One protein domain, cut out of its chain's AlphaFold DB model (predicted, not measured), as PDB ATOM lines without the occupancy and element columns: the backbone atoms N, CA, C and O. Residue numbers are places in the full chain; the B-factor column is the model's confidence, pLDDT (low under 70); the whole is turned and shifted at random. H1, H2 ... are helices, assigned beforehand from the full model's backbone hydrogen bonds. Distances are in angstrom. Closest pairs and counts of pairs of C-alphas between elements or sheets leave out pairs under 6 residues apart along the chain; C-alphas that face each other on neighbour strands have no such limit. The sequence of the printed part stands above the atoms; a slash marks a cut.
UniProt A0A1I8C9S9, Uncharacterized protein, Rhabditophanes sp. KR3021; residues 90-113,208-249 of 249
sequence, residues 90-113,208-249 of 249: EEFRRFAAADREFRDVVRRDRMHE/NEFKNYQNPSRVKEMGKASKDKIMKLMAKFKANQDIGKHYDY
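Overview. This is residues 90 to 113 and 208 to 249 of the 249 residues of an uncharacterized protein of Rhabditophanes sp. KR3021 (UniProt A0A1I8C9S9). One long helix, H5, makes the longest axis; H2 packs beside residues 225 to 230 of it, and H1 packs at a steep tilt on residues 230 to 237. Two short helices, H3 and H4, fold back from the start of H5 toward H1, while residues 239 to 249, of which 239 to 243 belong to H5, stick out as an arm. The printed part has 66 residues, with five named helices in the order H1 to H5 and no named strand: all helix. It is loose, with a radius of gyration of the C-alphas of 13.7 A and spans of 51 by 21 by 18 A.

Along the chain. H5, residues 224 to 243, is 29.3 A long, from C-alpha 224 at (19.521, 8.405, -39.004) to C-alpha 243 at (23.277, -9.794, -16.350). H2, residues 100 to 113, measures 20.5 A, and H1, residues 90 to 98, 12.3 A from C-alpha 90 at (14.659, 6.876, -16.483). H3, residues 208 to 214, spans 11.0 A, and H4, residues 216 to 220, 6.1 A.

Arrangement. H5 touches H2 at a shallow tilt of 24 degrees, opposite ways; their closest C-alphas, Val 106 and Ser 226, are 5.8 A apart. H5 touches H1 at a steep tilt of 61 degrees, closest at the C-alphas of Ala 96 and Leu 233, 6.8 A. H1 and H2 only just touch, with 3 pairs of C-alphas within 8 A, and only at the corner. H3 is close to but not clearly touching H1, closest at the C-alphas of Arg 93 and Phe 210, 6.6 A. H4 and H5 are close but not clearly touching, the C-alphas of Val 219 and Lys 227 being closest at 7.8 A. H3 and H5 are apart. Every O i to N i+4 pair is within hydrogen-bond range in H1, H2, H4 and H5; H3 has 0 of 3, but 3 of 4 O i to N i+3 pairs.

Size, cuts and confidence. Without the free arm the body spans 29 by 21 by 18 A. Residues 114 to 207 are not printed, and C-alphas 113 and 208 are 19.6 A apart across the cut. The links printed whole are tight. The pLDDT is under 70 at residues 111 to 113, 208 to 209 and 241 to 249.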
ATOM      1  N   GLU A  90      13.718   5.962 -17.138       83.56
ATOM      2  CA  GLU A  90      14.659   6.876 -16.483       83.56
ATOM      3  C   GLU A  90      16.090   6.333 -16.440       83.56
ATOM      4  O   GLU A  90      17.035   7.080 -16.697       83.56
ATOM      5  N   GLU A  91      16.261   5.030 -16.202       83.62
ATOM      6  CA  GLU A  91      17.570   4.376 -16.230       83.62
ATOM      7  C   GLU A  91      18.175   4.434 -17.629       83.62
ATOM      8  O   GLU A  91      19.356   4.742 -17.785       83.62
ATOM      9  N   PHE A  92      17.351   4.215 -18.659       84.06
ATOM     10  CA  PHE A  92      17.802   4.328 -20.039       84.06
ATOM     11  C   PHE A  92      18.194   5.766 -20.389       84.06
ATOM     12  O   PHE A  92      19.228   5.971 -21.020       84.06
ATOM     13  N   ARG A  93      17.429   6.779 -19.953       85.12
ATOM     14  CA  ARG A  93      17.805   8.188 -20.174       85.12
ATOM     15  C   ARG A  93      19.121   8.546 -19.498       85.12
ATOM     16  O   ARG A  93      19.938   9.223 -20.113       85.12
ATOM     17  N   ARG A  94      19.346   8.089 -18.266       79.56
ATOM     18  CA  ARG A  94      20.617   8.310 -17.560       79.56
ATOM     19  C   ARG A  94      21.770   7.588 -18.243       79.56
ATOM     20  O   ARG A  94      22.833   8.173 -18.424       79.56
ATOM     21  N   PHE A  95      21.540   6.357 -18.687       82.44
ATOM     22  CA  PHE A  95      22.516   5.577 -19.439       82.44
ATOM     23  C   PHE A  95      22.864   6.227 -20.785       82.44
ATOM     24  O   PHE A  95      24.034   6.316 -21.148       82.44
ATOM     25  N   ALA A  96      21.865   6.741 -21.500       85.00
ATOM     26  CA  ALA A  96      22.061   7.482 -22.738       85.00
ATOM     27  C   ALA A  96      22.767   8.826 -22.495       85.00
ATOM     28  O   ALA A  96      23.655   9.193 -23.258       85.00
ATOM     29  N   ALA A  97      22.438   9.534 -21.410       81.75
ATOM     30  CA  ALA A  97      23.111  10.773 -21.026       81.75
ATOM     31  C   ALA A  97      24.574  10.562 -20.610       81.75
ATOM     32  O   ALA A  97      25.407  11.442 -20.832       81.75
ATOM     33  N   ALA A  98      24.905   9.393 -20.057       82.25
ATOM     34  CA  ALA A  98      26.276   9.012 -19.741       82.25
ATOM     35  C   ALA A  98      27.110   8.673 -20.994       82.25
ATOM     36  O   ALA A  98      28.340   8.732 -20.945       82.25
ATOM     37  N   ASP A  99      26.480   8.338 -22.127       85.00
ATOM     38  CA  ASP A  99      27.192   8.005 -23.363       85.00
ATOM     39  C   ASP A  99      27.673   9.273 -24.094       85.00
ATOM     40  O   ASP A  99      26.907  10.012 -24.721       85.00
ATOM     41  N   ARG A 100      28.988   9.526 -24.017       82.62
ATOM     42  CA  ARG A 100      29.648  10.690 -24.640       82.62
ATOM     43  C   ARG A 100      29.445  10.734 -26.156       82.62
ATOM     44  O   ARG A 100      29.174  11.793 -26.713       82.62
ATOM     45  N   GLU A 101      29.545   9.583 -26.813       80.12
ATOM     46  CA  GLU A 101      29.471   9.479 -28.271       80.12
ATOM     47  C   GLU A 101      28.050   9.763 -28.781       80.12
ATOM     48  O   GLU A 101      27.873  10.451 -29.785       80.12
ATOM     49  N   PHE A 102      27.026   9.297 -28.065       82.44
ATOM     50  CA  PHE A 102      25.636   9.632 -28.353       82.44
ATOM     51  C   PHE A 102      25.350  11.123 -28.172       82.44
ATOM     52  O   PHE A 102      24.764  11.731 -29.072       82.44
ATOM     53  N   ARG A 103      25.825  11.744 -27.081       83.00
ATOM     54  CA  ARG A 103      25.721  13.204 -26.892       83.00
ATOM     55  C   ARG A 103      26.335  13.968 -28.069       83.00
ATOM     56  O   ARG A 103      25.730  14.918 -28.560       83.00
ATOM     57  N   ASP A 104      27.504  13.548 -28.545       83.19
ATOM     58  CA  ASP A 104      28.188  14.201 -29.666       83.19
ATOM     59  C   ASP A 104      27.429  14.051 -30.994       83.19
ATOM     60  O   ASP A 104      27.413  14.984 -31.800       83.19
ATOM     61  N   VAL A 105      26.799  12.897 -31.233       84.75
ATOM     62  CA  VAL A 105      25.979  12.657 -32.432       84.75
ATOM     63  C   VAL A 105      24.701  13.495 -32.396       84.75
ATOM     64  O   VAL A 105      24.419  14.190 -33.367       84.75
ATOM     65  N   VAL A 106      23.979  13.519 -31.272       84.19
ATOM     66  CA  VAL A 106      22.747  14.318 -31.122       84.19
ATOM     67  C   VAL A 106      23.031  15.817 -31.243       84.19
ATOM     68  O   VAL A 106      22.254  16.543 -31.867       84.19
ATOM     69  N   ARG A 107      24.155  16.293 -30.688       83.50
ATOM     70  CA  ARG A 107      24.588  17.688 -30.851       83.50
ATOM     71  C   ARG A 107      24.848  18.024 -32.320       83.50
ATOM     72  O   ARG A 107      24.329  19.029 -32.800       83.50
ATOM     73  N   ARG A 108      25.578  17.171 -33.050       81.75
ATOM     74  CA  ARG A 108      25.831  17.354 -34.493       81.75
ATOM     75  C   ARG A 108      24.542  17.369 -35.313       81.75
ATOM     76  O   ARG A 108      24.369  18.236 -36.160       81.75
ATOM     77  N   ASP A 109      23.625  16.460 -35.020       79.88
ATOM     78  CA  ASP A 109      22.348  16.323 -35.722       79.88
ATOM     79  C   ASP A 109      21.478  17.591 -35.615       79.88
ATOM     80  O   ASP A 109      20.962  18.092 -36.612       79.88
ATOM     81  N   ARG A 110      21.427  18.210 -34.425       76.44
ATOM     82  CA  ARG A 110      20.743  19.501 -34.221       76.44
ATOM     83  C   ARG A 110      21.401  20.661 -34.965       76.44
ATOM     84  O   ARG A 110      20.705  21.567 -35.416       76.44
ATOM     85  N   MET A 111      22.729  20.656 -35.088       67.19
ATOM     86  CA  MET A 111      23.431  21.693 -35.848       67.19
ATOM     87  C   MET A 111      23.165  21.576 -37.351       67.19
ATOM     88  O   MET A 111      23.143  22.594 -38.039       67.19
ATOM     89  N   HIS A 112      22.908  20.371 -37.866       58.81
ATOM     90  CA  HIS A 112      22.505  20.167 -39.259       58.81
ATOM     91  C   HIS A 112      21.048  20.580 -39.531       58.81
ATOM     92  O   HIS A 112      20.755  21.074 -40.620       58.81
ATOM     93  N   GLU A 113      20.152  20.473 -38.545       53.25
ATOM     94  CA  GLU A 113      18.772  20.972 -38.652       53.25
ATOM     95  C   GLU A 113      18.745  22.506 -38.822       53.25
ATOM     96  O   GLU A 113      18.046  23.022 -39.693       53.25
ATOM     97  N   ASN A 208      17.426  16.668 -19.015       65.06
ATOM     98  CA  ASN A 208      16.313  17.474 -19.512       65.06
ATOM     99  C   ASN A 208      16.222  17.489 -21.042       65.06
ATOM    100  O   ASN A 208      15.118  17.517 -21.584       65.06
ATOM    101  N   GLU A 209      17.350  17.407 -21.747       69.81
ATOM    102  CA  GLU A 209      17.361  17.369 -23.211       69.81
ATOM    103  C   GLU A 209      16.730  16.090 -23.761       69.81
ATOM    104  O   GLU A 209      16.079  16.127 -24.811       69.81
ATOM    105  N   PHE A 210      16.880  14.973 -23.039       76.00
ATOM    106  CA  PHE A 210      16.367  13.678 -23.476       76.00
ATOM    107  C   PHE A 210      14.876  13.459 -23.202       76.00
ATOM    108  O   PHE A 210      14.252  12.623 -23.856       76.00
ATOM    109  N   LYS A 211      14.264  14.248 -22.309       78.75
ATOM    110  CA  LYS A 211      12.813  14.192 -22.046       78.75
ATOM    111  C   LYS A 211      11.983  14.523 -23.285       78.75
ATOM    112  O   LYS A 211      10.918  13.949 -23.482       78.75
ATOM    113  N   ASN A 212      12.496  15.377 -24.168       80.44
ATOM    114  CA  ASN A 212      11.791  15.755 -25.395       80.44
ATOM    115  C   ASN A 212      11.615  14.579 -26.373       80.44
ATOM    116  O   ASN A 212      10.662  14.577 -27.150       80.44
ATOM    117  N   TYR A 213      12.479  13.558 -26.302       82.94
ATOM    118  CA  TYR A 213      12.409  12.356 -27.143       82.94
ATOM    119  C   TYR A 213      11.475  11.273 -26.593       82.94
ATOM    120  O   TYR A 213      11.375  10.202 -27.177       82.94
ATOM    121  N   GLN A 214      10.750  11.540 -25.503       80.75
ATOM    122  CA  GLN A 214       9.637  10.686 -25.069       80.75
ATOM    123  C   GLN A 214       8.454  10.732 -26.049       80.75
ATOM    124  O   GLN A 214       7.601   9.846 -26.024       80.75
ATOM    125  N   ASN A 215       8.404  11.757 -26.909       82.94
ATOM    126  CA  ASN A 215       7.393  11.908 -27.945       82.94
ATOM    127  C   ASN A 215       7.910  11.348 -29.281       82.94
ATOM    128  O   ASN A 215       8.968  11.787 -29.747       82.94
ATOM    129  N   PRO A 216       7.154  10.468 -29.961       78.88
ATOM    130  CA  PRO A 216       7.587   9.851 -31.216       78.88
ATOM    131  C   PRO A 216       7.800  10.878 -32.333       78.88
ATOM    132  O   PRO A 216       8.702  10.712 -33.147       78.88
ATOM    133  N   SER A 217       7.057  11.991 -32.337       81.12
ATOM    134  CA  SER A 217       7.256  13.080 -33.303       81.12
ATOM    135  C   SER A 217       8.664  13.671 -33.230       81.12
ATOM    136  O   SER A 217       9.280  13.913 -34.262       81.12
ATOM    137  N   ARG A 218       9.209  13.837 -32.018       80.94
ATOM    138  CA  ARG A 218      10.556  14.387 -31.844       80.94
ATOM    139  C   ARG A 218      11.640  13.377 -32.208       80.94
ATOM    140  O   ARG A 218      12.709  13.766 -32.658       80.94
ATOM    141  N   VAL A 219      11.363  12.087 -32.024       82.50
ATOM    142  CA  VAL A 219      12.240  11.007 -32.490       82.50
ATOM    143  C   VAL A 219      12.250  10.950 -34.013       82.50
ATOM    144  O   VAL A 219      13.313  10.812 -34.609       82.50
ATOM    145  N   LYS A 220      11.092  11.127 -34.655       83.75
ATOM    146  CA  LYS A 220      10.963  11.119 -36.114       83.75
ATOM    147  C   LYS A 220      11.847  12.168 -36.791       83.75
ATOM    148  O   LYS A 220      12.411  11.879 -37.841       83.75
ATOM    149  N   GLU A 221      11.986  13.333 -36.164       81.88
ATOM    150  CA  GLU A 221      12.829  14.455 -36.604       81.88
ATOM    151  C   GLU A 221      14.337  14.210 -36.427       81.88
ATOM    152  O   GLU A 221      15.144  14.963 -36.961       81.88
ATOM    153  N   MET A 222      14.743  13.160 -35.704       82.81
ATOM    154  CA  MET A 222      16.158  12.826 -35.542       82.81
ATOM    155  C   MET A 222      16.754  12.285 -36.840       82.81
ATOM    156  O   MET A 222      16.150  11.475 -37.547       82.81
ATOM    157  N   GLY A 223      18.000  12.649 -37.105       84.50
ATOM    158  CA  GLY A 223      18.797  12.056 -38.158       84.50
ATOM    159  C   GLY A 223      19.079  10.580 -37.899       84.50
ATOM    160  O   GLY A 223      19.142  10.088 -36.766       84.50
ATOM    161  N   LYS A 224      19.293   9.854 -38.997       84.00
ATOM    162  CA  LYS A 224      19.521   8.405 -39.004       84.00
ATOM    163  C   LYS A 224      20.656   7.972 -38.067       84.00
ATOM    164  O   LYS A 224      20.491   7.022 -37.312       84.00
ATOM    165  N   ALA A 225      21.770   8.708 -38.054       81.69
ATOM    166  CA  ALA A 225      22.919   8.403 -37.199       81.69
ATOM    167  C   ALA A 225      22.568   8.447 -35.701       81.69
ATOM    168  O   ALA A 225      23.024   7.605 -34.924       81.69
ATOM    169  N   SER A 226      21.725   9.400 -35.298       85.69
ATOM    170  CA  SER A 226      21.242   9.518 -33.924       85.69
ATOM    171  C   SER A 226      20.332   8.343 -33.560       85.69
ATOM    172  O   SER A 226      20.503   7.749 -32.495       85.69
ATOM    173  N   LYS A 227      19.413   7.955 -34.457       88.00
ATOM    174  CA  LYS A 227      18.523   6.795 -34.264       88.00
ATOM    175  C   LYS A 227      19.306   5.482 -34.145       88.00
ATOM    176  O   LYS A 227      19.081   4.723 -33.203       88.00
ATOM    177  N   ASP A 228      20.284   5.258 -35.022       86.06
ATOM    178  CA  ASP A 228      21.149   4.069 -34.997       86.06
ATOM    179  C   ASP A 228      21.927   3.968 -33.673       86.06
ATOM    180  O   ASP A 228      22.052   2.891 -33.077       86.06
ATOM    181  N   LYS A 229      22.412   5.106 -33.159       88.25
ATOM    182  CA  LYS A 229      23.130   5.149 -31.883       88.25
ATOM    183  C   LYS A 229      22.220   4.841 -30.692       88.25
ATOM    184  O   LYS A 229      22.641   4.093 -29.807       88.25
ATOM    185  N   ILE A 230      20.975   5.330 -30.690       87.88
ATOM    186  CA  ILE A 230      19.977   4.969 -29.669       87.88
ATOM    187  C   ILE A 230      19.712   3.467 -29.696       87.88
ATOM    188  O   ILE A 230      19.738   2.829 -28.647       87.88
ATOM    189  N   MET A 231      19.504   2.884 -30.875       88.06
ATOM    190  CA  MET A 231      19.253   1.447 -31.009       88.06
ATOM    191  C   MET A 231      20.423   0.612 -30.467       88.06
ATOM    192  O   MET A 231      20.215  -0.361 -29.738       88.06
ATOM    193  N   LYS A 232      21.668   1.032 -30.727       87.88
ATOM    194  CA  LYS A 232      22.863   0.396 -30.148       87.88
ATOM    195  C   LYS A 232      22.909   0.529 -28.622       87.88
ATOM    196  O   LYS A 232      23.260  -0.430 -27.934       87.88
ATOM    197  N   LEU A 233      22.531   1.690 -28.085       88.25
ATOM    198  CA  LEU A 233      22.424   1.901 -26.641       88.25
ATOM    199  C   LEU A 233      21.334   1.034 -26.014       88.25
ATOM    200  O   LEU A 233      21.565   0.481 -24.946       88.25
ATOM    201  N   MET A 234      20.188   0.857 -26.671       86.88
ATOM    202  CA  MET A 234      19.136  -0.040 -26.190       86.88
ATOM    203  C   MET A 234      19.613  -1.481 -26.096       86.88
ATOM    204  O   MET A 234      19.336  -2.145 -25.102       86.88
ATOM    205  N   ALA A 235      20.326  -1.960 -27.117       85.88
ATOM    206  CA  ALA A 235      20.884  -3.306 -27.112       85.88
ATOM    207  C   ALA A 235      21.870  -3.484 -25.946       85.88
ATOM    208  O   ALA A 235      21.781  -4.458 -25.204       85.88
ATOM    209  N   LYS A 236      22.752  -2.498 -25.730       84.25
ATOM    210  CA  LYS A 236      23.708  -2.497 -24.613       84.25
ATOM    211  C   LYS A 236      23.012  -2.420 -23.248       84.25
ATOM    212  O   LYS A 236      23.403  -3.119 -22.321       84.25
ATOM    213  N   PHE A 237      21.973  -1.597 -23.129       84.38
ATOM    214  CA  PHE A 237      21.191  -1.446 -21.905       84.38
ATOM    215  C   PHE A 237      20.443  -2.736 -21.547       84.38
ATOM    216  O   PHE A 237      20.510  -3.179 -20.405       84.38
ATOM    217  N   LYS A 238      19.805  -3.389 -22.529       82.31
ATOM    218  CA  LYS A 238      19.149  -4.692 -22.341       82.31
ATOM    219  C   LYS A 238      20.142  -5.779 -21.928       82.31
ATOM    220  O   LYS A 238      19.886  -6.482 -20.961       82.31
ATOM    221  N   ALA A 239      21.303  -5.846 -22.584       79.81
ATOM    222  CA  ALA A 239      22.361  -6.784 -22.208       79.81
ATOM    223  C   ALA A 239      22.840  -6.573 -20.759       79.81
ATOM    224  O   ALA A 239      23.057  -7.540 -20.037       79.81
ATOM    225  N   ASN A 240      22.946  -5.320 -20.307       73.56
ATOM    226  CA  ASN A 240      23.304  -5.008 -18.922       73.56
ATOM    227  C   ASN A 240      22.187  -5.338 -17.915       73.56
ATOM    228  O   ASN A 240      22.496  -5.702 -16.784       73.56
ATOM    229  N   GLN A 241      20.909  -5.242 -18.300       68.88
ATOM    230  CA  GLN A 241      19.787  -5.633 -17.436       68.88
ATOM    231  C   GLN A 241      19.659  -7.157 -17.273       68.88
ATOM    232  O   GLN A 241      19.286  -7.617 -16.195       68.88
ATOM    233  N   ASP A 242      19.990  -7.943 -18.299       59.41
ATOM    234  CA  ASP A 242      19.910  -9.410 -18.225       59.41
ATOM    235  C   ASP A 242      21.021 -10.022 -17.353       59.41
ATOM    236  O   ASP A 242      20.803 -11.040 -16.699       59.41
ATOM    237  N   ILE A 243      22.182  -9.364 -17.243       56.03
ATOM    238  CA  ILE A 243      23.277  -9.794 -16.350       56.03
ATOM    239  C   ILE A 243      22.886  -9.654 -14.865       56.03
ATOM    240  O   ILE A 243      23.365 -10.411 -14.023       56.03
ATOM    241  N   GLY A 244      21.972  -8.734 -14.534       48.06
ATOM    242  CA  GLY A 244      21.500  -8.511 -13.162       48.06
ATOM    243  C   GLY A 244      20.517  -9.560 -12.629       48.06
ATOM    244  O   GLY A 244      20.245  -9.560 -11.435       48.06
ATOM    245  N   LYS A 245      19.985 -10.458 -13.471       46.84
ATOM    246  CA  LYS A 245      18.981 -11.466 -13.067       46.84
ATOM    247  C   LYS A 245      19.558 -12.856 -12.775       46.84
ATOM    248  O   LYS A 245      18.796 -13.775 -12.498       46.84
ATOM    249  N   HIS A 246      20.879 -13.029 -12.857       40.81
ATOM    250  CA  HIS A 246      21.548 -14.327 -12.675       40.81
ATOM    251  C   HIS A 246      22.222 -14.486 -11.292       40.81
ATOM    252  O   HIS A 246      23.013 -15.403 -11.080       40.81
ATOM    253  N   TYR A 247      21.914 -13.620 -10.326       45.97
ATOM    254  CA  TYR A 247      22.414 -13.745  -8.954       45.97
ATOM    255  C   TYR A 247      21.278 -13.608  -7.942       45.97
ATOM    256  O   TYR A 247      21.286 -12.702  -7.125       45.97
ATOM    257  N   ASP A 248      20.317 -14.524  -8.009       43.75
ATOM    258  CA  ASP A 248      19.513 -14.908  -6.850       43.75
ATOM    259  C   ASP A 248      19.537 -16.444  -6.797       43.75
ATOM    260  O   ASP A 248      18.779 -17.120  -7.497       43.75
ATOM    261  N   TYR A 249      20.499 -16.974  -6.038       42.19
ATOM    262  CA  TYR A 249      20.588 -18.369  -5.599       42.19
ATOM    263  C   TYR A 249      20.591 -18.382  -4.074       42.19
ATOM    264  O   TYR A 249      21.318 -17.539  -3.497       42.19
TER     265      TYR A 249